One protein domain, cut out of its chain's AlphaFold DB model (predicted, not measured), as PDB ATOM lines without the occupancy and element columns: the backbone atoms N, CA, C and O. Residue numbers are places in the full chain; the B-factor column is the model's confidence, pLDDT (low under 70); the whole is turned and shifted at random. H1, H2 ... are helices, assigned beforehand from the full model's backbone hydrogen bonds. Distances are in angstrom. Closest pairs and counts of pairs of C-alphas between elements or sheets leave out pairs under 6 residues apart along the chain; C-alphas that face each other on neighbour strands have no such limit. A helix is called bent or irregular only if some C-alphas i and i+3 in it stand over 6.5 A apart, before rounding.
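What this domain is: This is residues 2 to 89 and 397 to 434 of the 434 residues of the protein "Putative membrane protein" of Mycobacterium kansasii 824 (UniProt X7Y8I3). H1, H2, H3 and H4a form an up-and-down bundle, each running against the one before, and long H5 crosses its side, residues 426 to 434 sticking out. H4b extends beyond the bundle, beside H5. This all-helix printed part has 126 residues, five named helices, H1 to H5 in order, and no named strand. It is compact, radius of gyration of the C-alphas 15.8 A, but elongated, 55 by 31 by 24 A.

Where its parts are: Find C-alpha 2 at (56.941, 4.430, 47.326); H1 runs from there to 18, irregular: C-alphas 5 and 8 are 7.0 A apart. H2 is residues 24 to 34, H3 38 to 52. H4, 61 to 85, one helix by its hydrogen bonds, is bent, C-alphas 75 and 78 being 7.4 A apart: arms H4a, 61 to 75, and H4b, 78 to 85. H5, 398 to 431, runs 48.5 A to (48.380, 22.165, 22.547).

How they stand to each other: H2 touches H5, closest C-alphas Phe 25 and Gly 418, 4.3 A, at a steep tilt of 46 degrees. Every O i to N i+4 pair is within hydrogen-bond range except in H1, 10 of 13.

The domain as a whole: Residues 90 to 396 are cut out, a 19.5 A gap between C-alphas 89 and 397. Residues 87 to 89 and 433 to 434 have pLDDT under 70.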
ATOM      1  N   LEU A   2      57.572   4.068  48.605       89.81
ATOM      2  CA  LEU A   2      56.941   4.430  47.326       89.81
ATOM      3  C   LEU A   2      55.399   4.371  47.345       89.81
ATOM      4  O   LEU A   2      54.752   5.327  46.927       89.81
ATOM      5  N   GLY A   3      54.807   3.315  47.920       92.44
ATOM      6  CA  GLY A   3      53.349   3.218  48.083       92.44
ATOM      7  C   GLY A   3      52.740   4.354  48.917       92.44
ATOM      8  O   GLY A   3      51.694   4.881  48.553       92.44
ATOM      9  N   TYR A   4      53.425   4.808  49.973       91.62
ATOM     10  CA  TYR A   4      52.992   5.966  50.771       91.62
ATOM     11  C   TYR A   4      53.038   7.260  49.953       91.62
ATOM     12  O   TYR A   4      52.106   8.059  49.999       91.62
ATOM     13  N   GLY A   5      54.087   7.431  49.142       93.38
ATOM     14  CA  GLY A   5      54.230   8.572  48.239       93.38
ATOM     15  C   GLY A   5      53.132   8.656  47.175       93.38
ATOM     16  O   GLY A   5      52.845   9.747  46.693       93.38
ATOM     17  N   CYS A   6      52.475   7.541  46.839       96.81
ATOM     18  CA  CYS A   6      51.381   7.506  45.866       96.81
ATOM     19  C   CYS A   6      50.048   8.028  46.435       96.81
ATOM     20  O   CYS A   6      49.205   8.487  45.667       96.81
ATOM     21  N   LEU A   7      49.831   7.983  47.758       97.38
ATOM     22  CA  LEU A   7      48.513   8.227  48.366       97.38
ATOM     23  C   LEU A   7      47.926   9.619  48.064       97.38
ATOM     24  O   LEU A   7      46.758   9.684  47.668       97.38
ATOM     25  N   PRO A   8      48.682  10.733  48.169       95.38
ATOM     26  CA  PRO A   8      48.155  12.047  47.802       95.38
ATOM     27  C   PRO A   8      47.765  12.114  46.321       95.38
ATOM     28  O   PRO A   8      46.746  12.705  45.968       95.38
ATOM     29  N   TRP A   9      48.523  11.454  45.444       96.31
ATOM     30  CA  TRP A   9      48.249  11.449  44.009       96.31
ATOM     31  C   TRP A   9      47.007  10.635  43.652       96.31
ATOM     32  O   TRP A   9      46.185  11.091  42.858       96.31
ATOM     33  N   VAL A  10      46.798   9.490  44.304       98.19
ATOM     34  CA  VAL A  10      45.544   8.729  44.209       98.19
ATOM     35  C   VAL A  10      44.359   9.588  44.659       98.19
ATOM     36  O   VAL A  10      43.357   9.672  43.943       98.19
ATOM     37  N   ALA A  11      44.478  10.273  45.803       97.69
ATOM     38  CA  ALA A  11      43.431  11.159  46.306       97.69
ATOM     39  C   ALA A  11      43.115  12.281  45.304       97.69
ATOM     40  O   ALA A  11      41.956  12.477  44.943       97.69
ATOM     41  N   THR A  12      44.134  12.978  44.793       95.75
ATOM     42  CA  THR A  12      43.942  14.054  43.803       95.75
ATOM     43  C   THR A  12      43.317  13.554  42.501       95.75
ATOM     44  O   THR A  12      42.413  14.210  41.982       95.75
ATOM     45  N   ALA A  13      43.723  12.386  41.994       97.25
ATOM     46  CA  ALA A  13      43.149  11.794  40.789       97.25
ATOM     47  C   ALA A  13      41.664  11.448  40.981       97.25
ATOM     48  O   ALA A  13      40.834  11.783  40.133       97.25
ATOM     49  N   MET A  14      41.312  10.833  42.116       98.12
ATOM     50  CA  MET A  14      39.929  10.467  42.416       98.12
ATOM     51  C   MET A  14      39.043  11.691  42.676       98.12
ATOM     52  O   MET A  14      37.943  11.792  42.129       98.12
ATOM     53  N   LEU A  15      39.520  12.656  43.465       96.50
ATOM     54  CA  LEU A  15      38.804  13.913  43.696       96.50
ATOM     55  C   LEU A  15      38.628  14.692  42.386       96.50
ATOM     56  O   LEU A  15      37.548  15.219  42.138       96.50
ATOM     57  N   GLY A  16      39.631  14.694  41.504       95.38
ATOM     58  CA  GLY A  16      39.532  15.264  40.160       95.38
ATOM     59  C   GLY A  16      38.396  14.647  39.341       95.38
ATOM     60  O   GLY A  16      37.600  15.381  38.758       95.38
ATOM     61  N   LEU A  17      38.252  13.315  39.360       96.56
ATOM     62  CA  LEU A  17      37.126  12.622  38.719       96.56
ATOM     63  C   LEU A  17      35.775  13.027  39.324       96.56
ATOM     64  O   LEU A  17      34.814  13.257  38.585       96.56
ATOM     65  N   ARG A  18      35.693  13.142  40.655       96.50
ATOM     66  CA  ARG A  18      34.467  13.545  41.370       96.50
ATOM     67  C   ARG A  18      34.080  15.005  41.130       96.50
ATOM     68  O   ARG A  18      32.895  15.316  41.178       96.50
ATOM     69  N   LEU A  19      35.045  15.867  40.812       94.44
ATOM     70  CA  LEU A  19      34.847  17.298  40.551       94.44
ATOM     71  C   LEU A  19      34.673  17.649  39.061       94.44
ATOM     72  O   LEU A  19      34.625  18.823  38.716       94.44
ATOM     73  N   GLY A  20      34.571  16.652  38.174       88.44
ATOM     74  CA  GLY A  20      34.293  16.854  36.743       88.44
ATOM     75  C   GLY A  20      35.536  16.931  35.850       88.44
ATOM     76  O   GLY A  20      35.422  17.151  34.646       88.44
ATOM     77  N   GLY A  21      36.724  16.713  36.413       85.56
ATOM     78  CA  GLY A  21      37.983  16.647  35.678       85.56
ATOM     79  C   GLY A  21      38.289  15.272  35.070       85.56
ATOM     80  O   GLY A  21      37.518  14.312  35.142       85.56
ATOM     81  N   SER A  22      39.478  15.172  34.472       85.06
ATOM     82  CA  SER A  22      40.090  13.897  34.072       85.06
ATOM     83  C   SER A  22      40.894  13.296  35.228       85.06
ATOM     84  O   SER A  22      41.396  14.037  36.069       85.06
ATOM     85  N   GLY A  23      41.052  11.970  35.256       91.94
ATOM     86  CA  GLY A  23      41.824  11.324  36.323       91.94
ATOM     87  C   GLY A  23      42.010   9.813  36.211       91.94
ATOM     88  O   GLY A  23      42.850   9.284  36.923       91.94
ATOM     89  N   PHE A  24      41.313   9.110  35.307       96.50
ATOM     90  CA  PHE A  24      41.397   7.643  35.221       96.50
ATOM     91  C   PHE A  24      42.815   7.127  34.948       96.50
ATOM     92  O   PHE A  24      43.249   6.200  35.620       96.50
ATOM     93  N   PHE A  25      43.565   7.752  34.033       97.50
ATOM     94  CA  PHE A  25      44.949   7.349  33.750       97.50
ATOM     95  C   PHE A  25      45.894   7.597  34.928       97.50
ATOM     96  O   PHE A  25      46.718   6.745  35.244       97.50
ATOM     97  N   ALA A  26      45.735   8.732  35.616       97.50
ATOM     98  CA  ALA A  26      46.503   9.014  36.823       97.50
ATOM     99  C   ALA A  26      46.159   8.026  37.940       97.50
ATOM    100  O   ALA A  26      47.054   7.486  38.581       97.50
ATOM    101  N   LEU A  27      44.873   7.735  38.132       98.25
ATOM    102  CA  LEU A  27      44.408   6.767  39.117       98.25
ATOM    103  C   LEU A  27      44.986   5.371  38.841       98.25
ATOM    104  O   LEU A  27      45.528   4.760  39.755       98.25
ATOM    105  N   ALA A  28      44.934   4.906  37.588       98.50
ATOM    106  CA  ALA A  28      45.531   3.641  37.164       98.50
ATOM    107  C   ALA A  28      47.035   3.590  37.466       98.50
ATOM    108  O   ALA A  28      47.498   2.648  38.105       98.50
ATOM    109  N   PHE A  29      47.780   4.625  37.064       98.50
ATOM    110  CA  PHE A  29      49.223   4.701  37.278       98.50
ATOM    111  C   PHE A  29      49.593   4.660  38.763       98.50
ATOM    112  O   PHE A  29      50.399   3.829  39.170       98.50
ATOM    113  N   TRP A  30      48.998   5.530  39.584       98.38
ATOM    114  CA  TRP A  30      49.370   5.641  40.996       98.38
ATOM    115  C   TRP A  30      48.927   4.428  41.821       98.38
ATOM    116  O   TRP A  30      49.650   4.037  42.737       98.38
ATOM    117  N   ILE A  31      47.798   3.790  41.484       98.50
ATOM    118  CA  ILE A  31      47.395   2.513  42.098       98.50
ATOM    119  C   ILE A  31      48.360   1.395  41.688       98.50
ATOM    120  O   ILE A  31      48.851   0.677  42.557       98.50
ATOM    121  N   ALA A  32      48.686   1.266  40.397       98.19
ATOM    122  CA  ALA A  32      49.619   0.245  39.919       98.19
ATOM    123  C   ALA A  32      51.022   0.418  40.524       98.19
ATOM    124  O   ALA A  32      51.630  -0.562  40.953       98.19
ATOM    125  N   LEU A  33      51.507   1.659  40.631       98.31
ATOM    126  CA  LEU A  33      52.801   1.979  41.235       98.31
ATOM    127  C   LEU A  33      52.823   1.663  42.735       98.31
ATOM    128  O   LEU A  33      53.789   1.086  43.233       98.31
ATOM    129  N   ALA A  34      51.742   1.976  43.458       97.75
ATOM    130  CA  ALA A  34      51.586   1.556  44.850       97.75
ATOM    131  C   ALA A  34      51.535   0.020  44.990       97.75
ATOM    132  O   ALA A  34      52.009  -0.522  45.993       97.75
ATOM    133  N   GLY A  35      51.045  -0.658  43.945       96.12
ATOM    134  CA  GLY A  35      51.012  -2.108  43.742       96.12
ATOM    135  C   GLY A  35      52.356  -2.824  43.688       96.12
ATOM    136  O   GLY A  35      52.372  -4.048  43.735       96.12
ATOM    137  N   LEU A  36      53.482  -2.104  43.700       95.12
ATOM    138  CA  LEU A  36      54.811  -2.697  43.912       95.12
ATOM    139  C   LEU A  36      54.971  -3.375  45.279       95.12
ATOM    140  O   LEU A  36      55.946  -4.083  45.504       95.12
ATOM    141  N   THR A  37      54.040  -3.139  46.205       93.56
ATOM    142  CA  THR A  37      53.938  -3.866  47.475       93.56
ATOM    143  C   THR A  37      52.467  -4.157  47.768       93.56
ATOM    144  O   THR A  37      51.620  -3.313  47.449       93.56
ATOM    145  N   PRO A  38      52.133  -5.275  48.436       91.50
ATOM    146  CA  PRO A  38      50.743  -5.611  48.728       91.50
ATOM    147  C   PRO A  38      50.104  -4.560  49.647       91.50
ATOM    148  O   PRO A  38      49.011  -4.070  49.376       91.50
ATOM    149  N   THR A  39      50.813  -4.117  50.690       93.19
ATOM    150  CA  THR A  39      50.310  -3.069  51.594       93.19
ATOM    151  C   THR A  39      50.150  -1.724  50.889       93.19
ATOM    152  O   THR A  39      49.144  -1.053  51.096       93.19
ATOM    153  N   GLY A  40      51.099  -1.321  50.033       96.19
ATOM    154  CA  GLY A  40      50.985  -0.075  49.269       96.19
ATOM    155  C   GLY A  40      49.719  -0.037  48.415       96.19
ATOM    156  O   GLY A  40      49.012   0.972  48.412       96.19
ATOM    157  N   LEU A  41      49.385  -1.158  47.771       97.19
ATOM    158  CA  LEU A  41      48.164  -1.306  46.988       97.19
ATOM    159  C   LEU A  41      46.898  -1.153  47.827       97.19
ATOM    160  O   LEU A  41      45.993  -0.421  47.432       97.19
ATOM    161  N   LEU A  42      46.844  -1.826  48.981       97.06
ATOM    162  CA  LEU A  42      45.704  -1.750  49.895       97.06
ATOM    163  C   LEU A  42      45.483  -0.308  50.356       97.06
ATOM    164  O   LEU A  42      44.364   0.190  50.287       97.06
ATOM    165  N   LEU A  43      46.555   0.398  50.724       98.06
ATOM    166  CA  LEU A  43      46.477   1.801  51.131       98.06
ATOM    167  C   LEU A  43      45.965   2.700  49.996       98.06
ATOM    168  O   LEU A  43      45.083   3.531  50.215       98.06
ATOM    169  N   ALA A  44      46.480   2.518  48.778       98.38
ATOM    170  CA  ALA A  44      46.031   3.262  47.603       98.38
ATOM    171  C   ALA A  44      44.553   2.985  47.282       98.38
ATOM    172  O   ALA A  44      43.784   3.921  47.059       98.38
ATOM    173  N   ALA A  45      44.128   1.721  47.320       98.38
ATOM    174  CA  ALA A  45      42.735   1.338  47.116       98.38
ATOM    175  C   ALA A  45      41.822   1.964  48.180       98.38
ATOM    176  O   ALA A  45      40.794   2.546  47.834       98.38
ATOM    177  N   THR A  46      42.216   1.931  49.456       98.56
ATOM    178  CA  THR A  46      41.464   2.567  50.546       98.56
ATOM    179  C   THR A  46      41.322   4.069  50.322       98.56
ATOM    180  O   THR A  46      40.203   4.576  50.354       98.56
ATOM    181  N   VAL A  47      42.406   4.782  50.002       98.69
ATOM    182  CA  VAL A  47      42.347   6.226  49.708       98.69
ATOM    183  C   VAL A  47      41.432   6.521  48.516       98.69
ATOM    184  O   VAL A  47      40.606   7.436  48.595       98.69
ATOM    185  N   ALA A  48      41.538   5.747  47.431       98.44
ATOM    186  CA  ALA A  48      40.682   5.895  46.258       98.44
ATOM    187  C   ALA A  48      39.201   5.722  46.626       98.44
ATOM    188  O   ALA A  48      38.389   6.593  46.318       98.44
ATOM    189  N   LEU A  49      38.857   4.638  47.325       98.56
ATOM    190  CA  LEU A  49      37.484   4.331  47.727       98.56
ATOM    191  C   LEU A  49      36.928   5.364  48.711       98.56
ATOM    192  O   LEU A  49      35.790   5.802  48.552       98.56
ATOM    193  N   THR A  50      37.725   5.838  49.668       98.44
ATOM    194  CA  THR A  50      37.298   6.912  50.571       98.44
ATOM    195  C   THR A  50      37.012   8.208  49.809       98.44
ATOM    196  O   THR A  50      36.003   8.869  50.063       98.44
ATOM    197  N   CYS A  51      37.831   8.556  48.813       98.25
ATOM    198  CA  CYS A  51      37.614   9.751  47.993       98.25
ATOM    199  C   CYS A  51      36.355   9.675  47.110       98.25
ATOM    200  O   CYS A  51      35.846  10.720  46.703       98.25
ATOM    201  N   VAL A  52      35.791   8.486  46.850       98.06
ATOM    202  CA  VAL A  52      34.501   8.345  46.139       98.06
ATOM    203  C   VAL A  52      33.369   9.057  46.888       98.06
ATOM    204  O   VAL A  52      32.467   9.623  46.261       98.06
ATOM    205  N   ALA A  53      33.423   9.081  48.224       97.25
ATOM    206  CA  ALA A  53      32.413   9.727  49.056       97.25
ATOM    207  C   ALA A  53      32.384  11.257  48.889       97.25
ATOM    208  O   ALA A  53      31.361  11.875  49.203       97.25
ATOM    209  N   ALA A  54      33.446  11.866  48.349       95.44
ATOM    210  CA  ALA A  54      33.519  13.308  48.162       95.44
ATOM    211  C   ALA A  54      32.330  13.835  47.327       95.44
ATOM    212  O   ALA A  54      31.948  13.225  46.312       95.44
ATOM    213  N   PRO A  55      31.711  14.951  47.747       93.81
ATOM    214  CA  PRO A  55      30.652  15.595  46.980       93.81
ATOM    215  C   PRO A  55      31.212  16.193  45.685       93.81
ATOM    216  O   PRO A  55      32.383  16.568  45.617       93.81
ATOM    217  N   GLY A  56      30.371  16.259  44.654       91.56
ATOM    218  CA  GLY A  56      30.728  16.812  43.351       91.56
ATOM    219  C   GLY A  56      29.896  16.229  42.211       91.56
ATOM    220  O   GLY A  56      29.448  15.076  42.290       91.56
ATOM    221  N   ASP A  57      29.753  17.026  41.154       92.06
ATOM    222  CA  ASP A  57      28.898  16.758  39.987       92.06
ATOM    223  C   ASP A  57      29.662  16.103  38.823       92.06
ATOM    224  O   ASP A  57      29.204  16.074  37.684       92.06
ATOM    225  N   GLY A  58      30.865  15.589  39.097       95.19
ATOM    226  CA  GLY A  58      31.681  14.870  38.127       95.19
ATOM    227  C   GLY A  58      31.211  13.437  37.882       95.19
ATOM    228  O   GLY A  58      30.026  13.123  37.810       95.19
ATOM    229  N   ARG A  59      32.167  12.514  37.745       96.19
ATOM    230  CA  ARG A  59      31.873  11.103  37.451       96.19
ATOM    231  C   ARG A  59      31.068  10.447  38.579       96.19
ATOM    232  O   ARG A  59      31.388  10.683  39.746       96.19
ATOM    233  N   PRO A  60      30.061   9.606  38.269       96.38
ATOM    234  CA  PRO A  60      29.201   9.011  39.285       96.38
ATOM    235  C   PRO A  60      29.992   8.092  40.222       96.38
ATOM    236  O   PRO A  60      30.957   7.442  39.816       96.38
ATOM    237  N   ARG A  61      29.559   8.018  41.488       96.94
ATOM    238  CA  ARG A  61      30.271   7.296  42.556       96.94
ATOM    239  C   ARG A  61      30.543   5.830  42.219       96.94
ATOM    240  O   ARG A  61      31.650   5.360  42.450       96.94
ATOM    241  N   TRP A  62      29.563   5.135  41.641       97.44
ATOM    242  CA  TRP A  62      29.701   3.722  41.281       97.44
ATOM    243  C   TRP A  62      30.803   3.501  40.236       97.44
ATOM    244  O   TRP A  62      31.574   2.558  40.368       97.44
ATOM    245  N   LEU A  63      30.940   4.398  39.250       97.25
ATOM    246  CA  LEU A  63      31.976   4.298  38.221       97.25
ATOM    247  C   LEU A  63      33.359   4.528  38.830       97.25
ATOM    248  O   LEU A  63      34.294   3.783  38.549       97.25
ATOM    249  N   CYS A  64      33.491   5.535  39.694       97.75
ATOM    250  CA  CYS A  64      34.729   5.798  40.424       97.75
ATOM    251  C   CYS A  64      35.132   4.619  41.326       97.75
ATOM    252  O   CYS A  64      36.293   4.218  41.325       97.75
ATOM    253  N   ALA A  65      34.178   4.036  42.055       97.94
ATOM    254  CA  ALA A  65      34.424   2.871  42.900       97.94
ATOM    255  C   ALA A  65      34.814   1.640  42.071       97.94
ATOM    256  O   ALA A  65      35.830   1.013  42.360       97.94
ATOM    257  N   ALA A  66      34.060   1.331  41.011       98.25
ATOM    258  CA  ALA A  66      34.318   0.184  40.145       98.25
ATOM    259  C   ALA A  66      35.674   0.288  39.436       98.25
ATOM    260  O   ALA A  66      36.414  -0.686  39.382       98.25
ATOM    261  N   THR A  67      36.034   1.472  38.933       97.38
ATOM    262  CA  THR A  67      37.338   1.689  38.282       97.38
ATOM    263  C   THR A  67      38.495   1.654  39.273       97.38
ATOM    264  O   THR A  67      39.490   0.988  39.006       97.38
ATOM    265  N   GLY A  68      38.365   2.302  40.436       97.94
ATOM    266  CA  GLY A  68      39.378   2.246  41.493       97.94
ATOM    267  C   GLY A  68      39.617   0.819  41.993       97.94
ATOM    268  O   GLY A  68      40.765   0.387  42.084       97.94
ATOM    269  N   LEU A  69      38.543   0.062  42.240       98.19
ATOM    270  CA  LEU A  69      38.629  -1.342  42.636       98.19
ATOM    271  C   LEU A  69      39.173  -2.219  41.506       98.19
ATOM    272  O   LEU A  69      40.023  -3.062  41.757       98.19
ATOM    273  N   GLY A  70      38.744  -1.996  40.262       98.44
ATOM    274  CA  GLY A  70      39.250  -2.716  39.094       98.44
ATOM    275  C   GLY A  70      40.759  -2.541  38.924       98.44
ATOM    276  O   GLY A  70      41.478  -3.526  38.776       98.44
ATOM    277  N   PHE A  71      41.267  -1.311  39.036       98.62
ATOM    278  CA  PHE A  71      42.709  -1.052  39.019       98.62
ATOM    279  C   PHE A  71      43.427  -1.676  40.214       98.62
ATOM    280  O   PHE A  71      44.534  -2.174  40.043       98.62
ATOM    281  N   ALA A  72      42.812  -1.692  41.400       98.38
ATOM    282  CA  ALA A  72      43.387  -2.358  42.563       98.38
ATOM    283  C   ALA A  72      43.469  -3.879  42.367       98.38
ATOM    284  O   ALA A  72      44.511  -4.461  42.632       98.38
ATOM    285  N   VAL A  73      42.425  -4.523  41.840       98.19
ATOM    286  CA  VAL A  73      42.416  -5.969  41.553       98.19
ATOM    287  C   VAL A  73      43.458  -6.320  40.498       98.19
ATOM    288  O   VAL A  73      44.255  -7.230  40.706       98.19
ATOM    289  N   VAL A  74      43.508  -5.564  39.399       98.25
ATOM    290  CA  VAL A  74      44.529  -5.744  38.357       98.25
ATOM    291  C   VAL A  74      45.930  -5.520  38.927       98.25
ATOM    292  O   VAL A  74      46.842  -6.305  38.672       98.25
ATOM    293  N   GLY A  75      46.093  -4.484  39.752       97.69
ATOM    294  CA  GLY A  75      47.337  -4.187  40.449       97.69
ATOM    295  C   GLY A  75      47.757  -5.273  41.446       97.69
ATOM    296  O   GLY A  75      48.945  -5.430  41.715       97.69
ATOM    297  N   ALA A  76      46.793  -6.033  41.972       97.12
ATOM    298  CA  ALA A  76      47.006  -7.096  42.947       97.12
ATOM    299  C   ALA A  76      47.371  -8.430  42.299       97.12
ATOM    300  O   ALA A  76      47.811  -9.322  43.018       97.12
ATOM    301  N   LEU A  77      47.202  -8.593  40.981       97.25
ATOM    302  CA  LEU A  77      47.378  -9.884  40.307       97.25
ATOM    303  C   LEU A  77      48.715 -10.572  40.628       97.25
ATOM    304  O   LEU A  77      48.664 -11.769  40.912       97.25
ATOM    305  N   PRO A  78      49.885  -9.896  40.650       96.00
ATOM    306  CA  PRO A  78      51.138 -10.543  41.048       96.00
ATOM    307  C   PRO A  78      51.081 -11.134  42.463       96.00
ATOM    308  O   PRO A  78      51.470 -12.279  42.675       96.00
ATOM    309  N   TRP A  79      50.522 -10.384  43.416       93.75
ATOM    310  CA  TRP A  79      50.392 -10.790  44.817       93.75
ATOM    311  C   TRP A  79      49.361 -11.896  45.009       93.75
ATOM    312  O   TRP A  79      49.636 -12.868  45.699       93.75
ATOM    313  N   LEU A  80      48.202 -11.785  44.361       92.69
ATOM    314  CA  LEU A  80      47.161 -12.813  44.392       92.69
ATOM    315  C   LEU A  80      47.659 -14.120  43.775       92.69
ATOM    316  O   LEU A  80      47.362 -15.192  44.290       92.69
ATOM    317  N   THR A  81      48.453 -14.027  42.706       93.50
ATOM    318  CA  THR A  81      49.091 -15.188  42.078       93.50
ATOM    319  C   THR A  81      50.112 -15.818  43.018       93.50
ATOM    320  O   THR A  81      50.087 -17.031  43.201       93.50
ATOM    321  N   ALA A  82      50.955 -15.013  43.673       88.50
ATOM    322  CA  ALA A  82      51.895 -15.503  44.680       88.50
ATOM    323  C   ALA A  82      51.174 -16.191  45.853       88.50
ATOM    324  O   ALA A  82      51.575 -17.273  46.263       88.50
ATOM    325  N   SER A  83      50.073 -15.618  46.351       86.19
ATOM    326  CA  SER A  83      49.264 -16.231  47.413       86.19
ATOM    327  C   SER A  83      48.552 -17.511  46.971       86.19
ATOM    328  O   SER A  83      48.406 -18.417  47.779       86.19
ATOM    329  N   ALA A  84      48.101 -17.596  45.717       87.94
ATOM    330  CA  ALA A  84      47.414 -18.778  45.194       87.94
ATOM    331  C   ALA A  84      48.370 -19.937  44.871       87.94
ATOM    332  O   ALA A  84      47.980 -21.096  44.979       87.94
ATOM    333  N   LEU A  85      49.597 -19.628  44.439       85.44
ATOM    334  CA  LEU A  85      50.636 -20.620  44.145       85.44
ATOM    335  C   LEU A  85      51.451 -21.008  45.386       85.44
ATOM    336  O   LEU A  85      52.050 -22.080  45.406       85.44
ATOM    337  N   GLY A  86      51.500 -20.140  46.395       72.88
ATOM    338  CA  GLY A  86      52.165 -20.404  47.663       72.88
ATOM    339  C   GLY A  86      51.387 -21.386  48.539       72.88
ATOM    340  O   GLY A  86      50.161 -21.478  48.483       72.88
ATOM    341  N   SER A  87      52.108 -22.103  49.399       59.19
ATOM    342  CA  SER A  87      51.500 -22.922  50.447       59.19
ATOM    343  C   SER A  87      51.008 -22.009  51.574       59.19
ATOM    344  O   SER A  87      51.779 -21.624  52.451       59.19
ATOM    345  N   LEU A  88      49.727 -21.627  51.550       53.62
ATOM    346  CA  LEU A  88      49.071 -20.918  52.655       53.62
ATOM    347  C   LEU A  88      48.860 -21.887  53.828       53.62
ATOM    348  O   LEU A  88      47.743 -22.330  54.095       53.62
ATOM    349  N   THR A  89      49.933 -22.257  54.520       51.28
ATOM    350  CA  THR A  89      49.818 -23.028  55.761       51.28
ATOM    351  C   THR A  89      49.498 -22.074  56.905       51.28
ATOM    352  O   THR A  89      50.319 -21.271  57.337       51.28
ATOM    353  N   ALA A 397      56.886 -25.750  38.461       84.25
ATOM    354  CA  ALA A 397      55.851 -26.093  37.493       84.25
ATOM    355  C   ALA A 397      55.680 -24.981  36.438       84.25
ATOM    356  O   ALA A 397      55.382 -23.827  36.758       84.25
ATOM    357  N   VAL A 398      55.790 -25.343  35.153       88.06
ATOM    358  CA  VAL A 398      55.715 -24.397  34.019       88.06
ATOM    359  C   VAL A 398      54.421 -23.574  34.036       88.06
ATOM    360  O   VAL A 398      54.424 -22.396  33.674       88.06
ATOM    361  N   ALA A 399      53.310 -24.172  34.473       88.94
ATOM    362  CA  ALA A 399      52.034 -23.474  34.613       88.94
ATOM    363  C   ALA A 399      52.107 -22.325  35.636       88.94
ATOM    364  O   ALA A 399      51.648 -21.223  35.341       88.94
ATOM    365  N   GLY A 400      52.743 -22.554  36.792       88.88
ATOM    366  CA  GLY A 400      52.948 -21.535  37.826       88.88
ATOM    367  C   GLY A 400      53.846 -20.397  37.344       88.88
ATOM    368  O   GLY A 400      53.526 -19.223  37.549       88.88
ATOM    369  N   LEU A 401      54.911 -20.722  36.600       90.25
ATOM    370  CA  LEU A 401      55.774 -19.721  35.966       90.25
ATOM    371  C   LEU A 401      54.990 -18.841  34.979       90.25
ATOM    372  O   LEU A 401      55.067 -17.614  35.040       90.25
ATOM    373  N   ARG A 402      54.195 -19.452  34.090       94.62
ATOM    374  CA  ARG A 402      53.372 -18.724  33.107       94.62
ATOM    375  C   ARG A 402      52.330 -17.831  33.774       94.62
ATOM    376  O   ARG A 402      52.183 -16.683  33.363       94.62
ATOM    377  N   ALA A 403      51.636 -18.335  34.795       95.12
ATOM    378  CA  ALA A 403      50.662 -17.556  35.558       95.12
ATOM    379  C   ALA A 403      51.323 -16.341  36.225       95.12
ATOM    380  O   ALA A 403      50.835 -15.219  36.090       95.12
ATOM    381  N   THR A 404      52.483 -16.549  36.855       94.25
ATOM    382  CA  THR A 404      53.266 -15.481  37.490       94.25
ATOM    383  C   THR A 404      53.693 -14.430  36.470       94.25
ATOM    384  O   THR A 404      53.466 -13.240  36.688       94.25
ATOM    385  N   MET A 405      54.254 -14.840  35.329       96.62
ATOM    386  CA  MET A 405      54.643 -13.915  34.261       96.62
ATOM    387  C   MET A 405      53.448 -13.122  33.731       96.62
ATOM    388  O   MET A 405      53.537 -11.902  33.610       96.62
ATOM    389  N   LEU A 406      52.323 -13.783  33.445       97.56
ATOM    390  CA  LEU A 406      51.116 -13.121  32.948       97.56
ATOM    391  C   LEU A 406      50.609 -12.067  33.939       97.56
ATOM    392  O   LEU A 406      50.333 -10.940  33.535       97.56
ATOM    393  N   ALA A 407      50.538 -12.398  35.229       97.62
ATOM    394  CA  ALA A 407      50.122 -11.462  36.269       97.62
ATOM    395  C   ALA A 407      51.005 -10.202  36.309       97.62
ATOM    396  O   ALA A 407      50.487  -9.085  36.389       97.62
ATOM    397  N   HIS A 408      52.328 -10.365  36.183       97.44
ATOM    398  CA  HIS A 408      53.270  -9.245  36.120       97.44
ATOM    399  C   HIS A 408      53.121  -8.425  34.836       97.44
ATOM    400  O   HIS A 408      53.155  -7.198  34.899       97.44
ATOM    401  N   TRP A 409      52.904  -9.063  33.682       98.38
ATOM    402  CA  TRP A 409      52.657  -8.353  32.423       98.38
ATOM    403  C   TRP A 409      51.380  -7.519  32.478       98.38
ATOM    404  O   TRP A 409      51.395  -6.361  32.067       98.38
ATOM    405  N   VAL A 410      50.289  -8.063  33.018       98.44
ATOM    406  CA  VAL A 410      49.025  -7.326  33.152       98.44
ATOM    407  C   VAL A 410      49.194  -6.126  34.093       98.44
ATOM    408  O   VAL A 410      48.767  -5.019  33.754       98.44
ATOM    409  N   TRP A 411      49.867  -6.311  35.234       98.38
ATOM    410  CA  TRP A 411      50.217  -5.213  36.140       98.38
ATOM    411  C   TRP A 411      51.075  -4.140  35.444       98.38
ATOM    412  O   TRP A 411      50.767  -2.947  35.524       98.38
ATOM    413  N   LEU A 412      52.111  -4.549  34.704       98.31
ATOM    414  CA  LEU A 412      53.010  -3.637  33.996       98.31
ATOM    415  C   LEU A 412      52.271  -2.858  32.901       98.31
ATOM    416  O   LEU A 412      52.465  -1.651  32.764       98.31
ATOM    417  N   CYS A 413      51.377  -3.511  32.160       98.50
ATOM    418  CA  CYS A 413      50.525  -2.860  31.169       98.50
ATOM    419  C   CYS A 413      49.635  -1.785  31.803       98.50
ATOM    420  O   CYS A 413      49.524  -0.696  31.241       98.50
ATOM    421  N   LEU A 414      49.040  -2.043  32.975       98.44
ATOM    422  CA  LEU A 414      48.253  -1.038  33.702       98.44
ATOM    423  C   LEU A 414      49.111   0.183  34.068       98.44
ATOM    424  O   LEU A 414      48.688   1.323  33.854       98.44
ATOM    425  N   LEU A 415      50.322  -0.055  34.579       98.31
ATOM    426  CA  LEU A 415      51.269   0.998  34.939       98.31
ATOM    427  C   LEU A 415      51.655   1.847  33.715       98.31
ATOM    428  O   LEU A 415      51.525   3.072  33.740       98.31
ATOM    429  N   LEU A 416      52.085   1.207  32.625       98.50
ATOM    430  CA  LEU A 416      52.539   1.888  31.410       98.50
ATOM    431  C   LEU A 416      51.399   2.615  30.688       98.50
ATOM    432  O   LEU A 416      51.576   3.760  30.267       98.50
ATOM    433  N   ALA A 417      50.214   2.007  30.588       98.06
ATOM    434  CA  ALA A 417      49.042   2.647  29.994       98.06
ATOM    435  C   ALA A 417      48.583   3.864  30.814       98.06
ATOM    436  O   ALA A 417      48.244   4.904  30.244       98.06
ATOM    437  N   GLY A 418      48.624   3.770  32.148       97.75
ATOM    438  CA  GLY A 418      48.381   4.905  33.038       97.75
ATOM    439  C   GLY A 418      49.377   6.045  32.805       97.75
ATOM    440  O   GLY A 418      48.968   7.194  32.625       97.75
ATOM    441  N   ALA A 419      50.675   5.733  32.728       97.56
ATOM    442  CA  ALA A 419      51.731   6.714  32.462       97.56
ATOM    443  C   ALA A 419      51.563   7.403  31.095       97.56
ATOM    444  O   ALA A 419      51.541   8.634  31.015       97.56
ATOM    445  N   ALA A 420      51.379   6.620  30.030       97.44
ATOM    446  CA  ALA A 420      51.191   7.130  28.675       97.44
ATOM    447  C   ALA A 420      49.927   7.997  28.561       97.44
ATOM    448  O   ALA A 420      49.960   9.081  27.975       97.44
ATOM    449  N   GLY A 421      48.823   7.571  29.181       96.25
ATOM    450  CA  GLY A 421      47.579   8.335  29.200       96.25
ATOM    451  C   GLY A 421      47.700   9.663  29.953       96.25
ATOM    452  O   GLY A 421      47.193  10.683  29.482       96.25
ATOM    453  N   MET A 422      48.424   9.699  31.079       93.88
ATOM    454  CA  MET A 422      48.731  10.955  31.777       93.88
ATOM    455  C   MET A 422      49.530  11.917  30.893       93.88
ATOM    456  O   MET A 422      49.163  13.092  30.794       93.88
ATOM    457  N   ALA A 423      50.584  11.422  30.238       93.25
ATOM    458  CA  ALA A 423      51.414  12.214  29.335       93.25
ATOM    459  C   ALA A 423      50.589  12.763  28.158       93.25
ATOM    460  O   ALA A 423      50.618  13.964  27.891       93.25
ATOM    461  N   GLY A 424      49.756  11.930  27.525       92.12
ATOM    462  CA  GLY A 424      48.859  12.354  26.446       92.12
ATOM    463  C   GLY A 424      47.851  13.425  26.883       92.12
ATOM    464  O   GLY A 424      47.667  14.432  26.196       92.12
ATOM    465  N   CYS A 425      47.237  13.276  28.064       89.25
ATOM    466  CA  CYS A 425      46.346  14.295  28.630       89.25
ATOM    467  C   CYS A 425      47.071  15.605  28.973       89.25
ATOM    468  O   CYS A 425      46.448  16.671  28.967       89.25
ATOM    469  N   TRP A 426      48.353  15.548  29.329       87.00
ATOM    470  CA  TRP A 426      49.172  16.734  29.570       87.00
ATOM    471  C   TRP A 426      49.495  17.456  28.257       87.00
ATOM    472  O   TRP A 426      49.198  18.648  28.153       87.00
ATOM    473  N   VAL A 427      49.974  16.734  27.238       89.56
ATOM    474  CA  VAL A 427      50.276  17.283  25.903       89.56
ATOM    475  C   VAL A 427      49.039  17.933  25.288       89.56
ATOM    476  O   VAL A 427      49.090  19.093  24.884       89.56
ATOM    477  N   ARG A 428      47.890  17.242  25.299       88.44
ATOM    478  CA  ARG A 428      46.638  17.778  24.742       88.44
ATOM    479  C   ARG A 428      46.244  19.107  25.385       88.44
ATOM    480  O   ARG A 428      45.843  20.016  24.677       88.44
ATOM    481  N   ARG A 429      46.385  19.236  26.710       85.19
ATOM    482  CA  ARG A 429      46.066  20.480  27.429       85.19
ATOM    483  C   ARG A 429      46.983  21.643  27.050       85.19
ATOM    484  O   ARG A 429      46.523  22.778  27.106       85.19
ATOM    485  N   HIS A 430      48.242  21.377  26.703       83.75
ATOM    486  CA  HIS A 430      49.196  22.411  26.291       83.75
ATOM    487  C   HIS A 430      48.959  22.835  24.842       83.75
ATOM    488  O   HIS A 430      48.941  24.026  24.562       83.75
ATOM    489  N   LEU A 431      48.673  21.881  23.953       85.69
ATOM    490  CA  LEU A 431      48.380  22.165  22.547       85.69
ATOM    491  C   LEU A 431      47.056  22.906  22.330       85.69
ATOM    492  O   LEU A 431      46.925  23.620  21.354       85.69
ATOM    493  N   THR A 432      46.068  22.752  23.217       79.50
ATOM    494  CA  THR A 432      44.793  23.491  23.122       79.50
ATOM    495  C   THR A 432      44.824  24.870  23.790       79.50
ATOM    496  O   THR A 432      43.800  25.546  23.822       79.50
ATOM    497  N   ARG A 433      45.936  25.237  24.439       68.38
ATOM    498  CA  ARG A 433      46.095  26.506  25.173       68.38
ATOM    499  C   ARG A 433      47.068  27.483  24.505       68.38
ATOM    500  O   ARG A 433      47.125  28.623  24.957       68.38
ATOM    501  N   GLY A 434      47.826  27.033  23.507       51.75
ATOM    502  CA  GLY A 434      48.535  27.890  22.554       51.75
ATOM    503  C   GLY A 434      47.699  28.029  21.298       51.75
ATOM    504  O   GLY A 434      47.750  29.125  20.707       51.75
TER     505      GLY A 434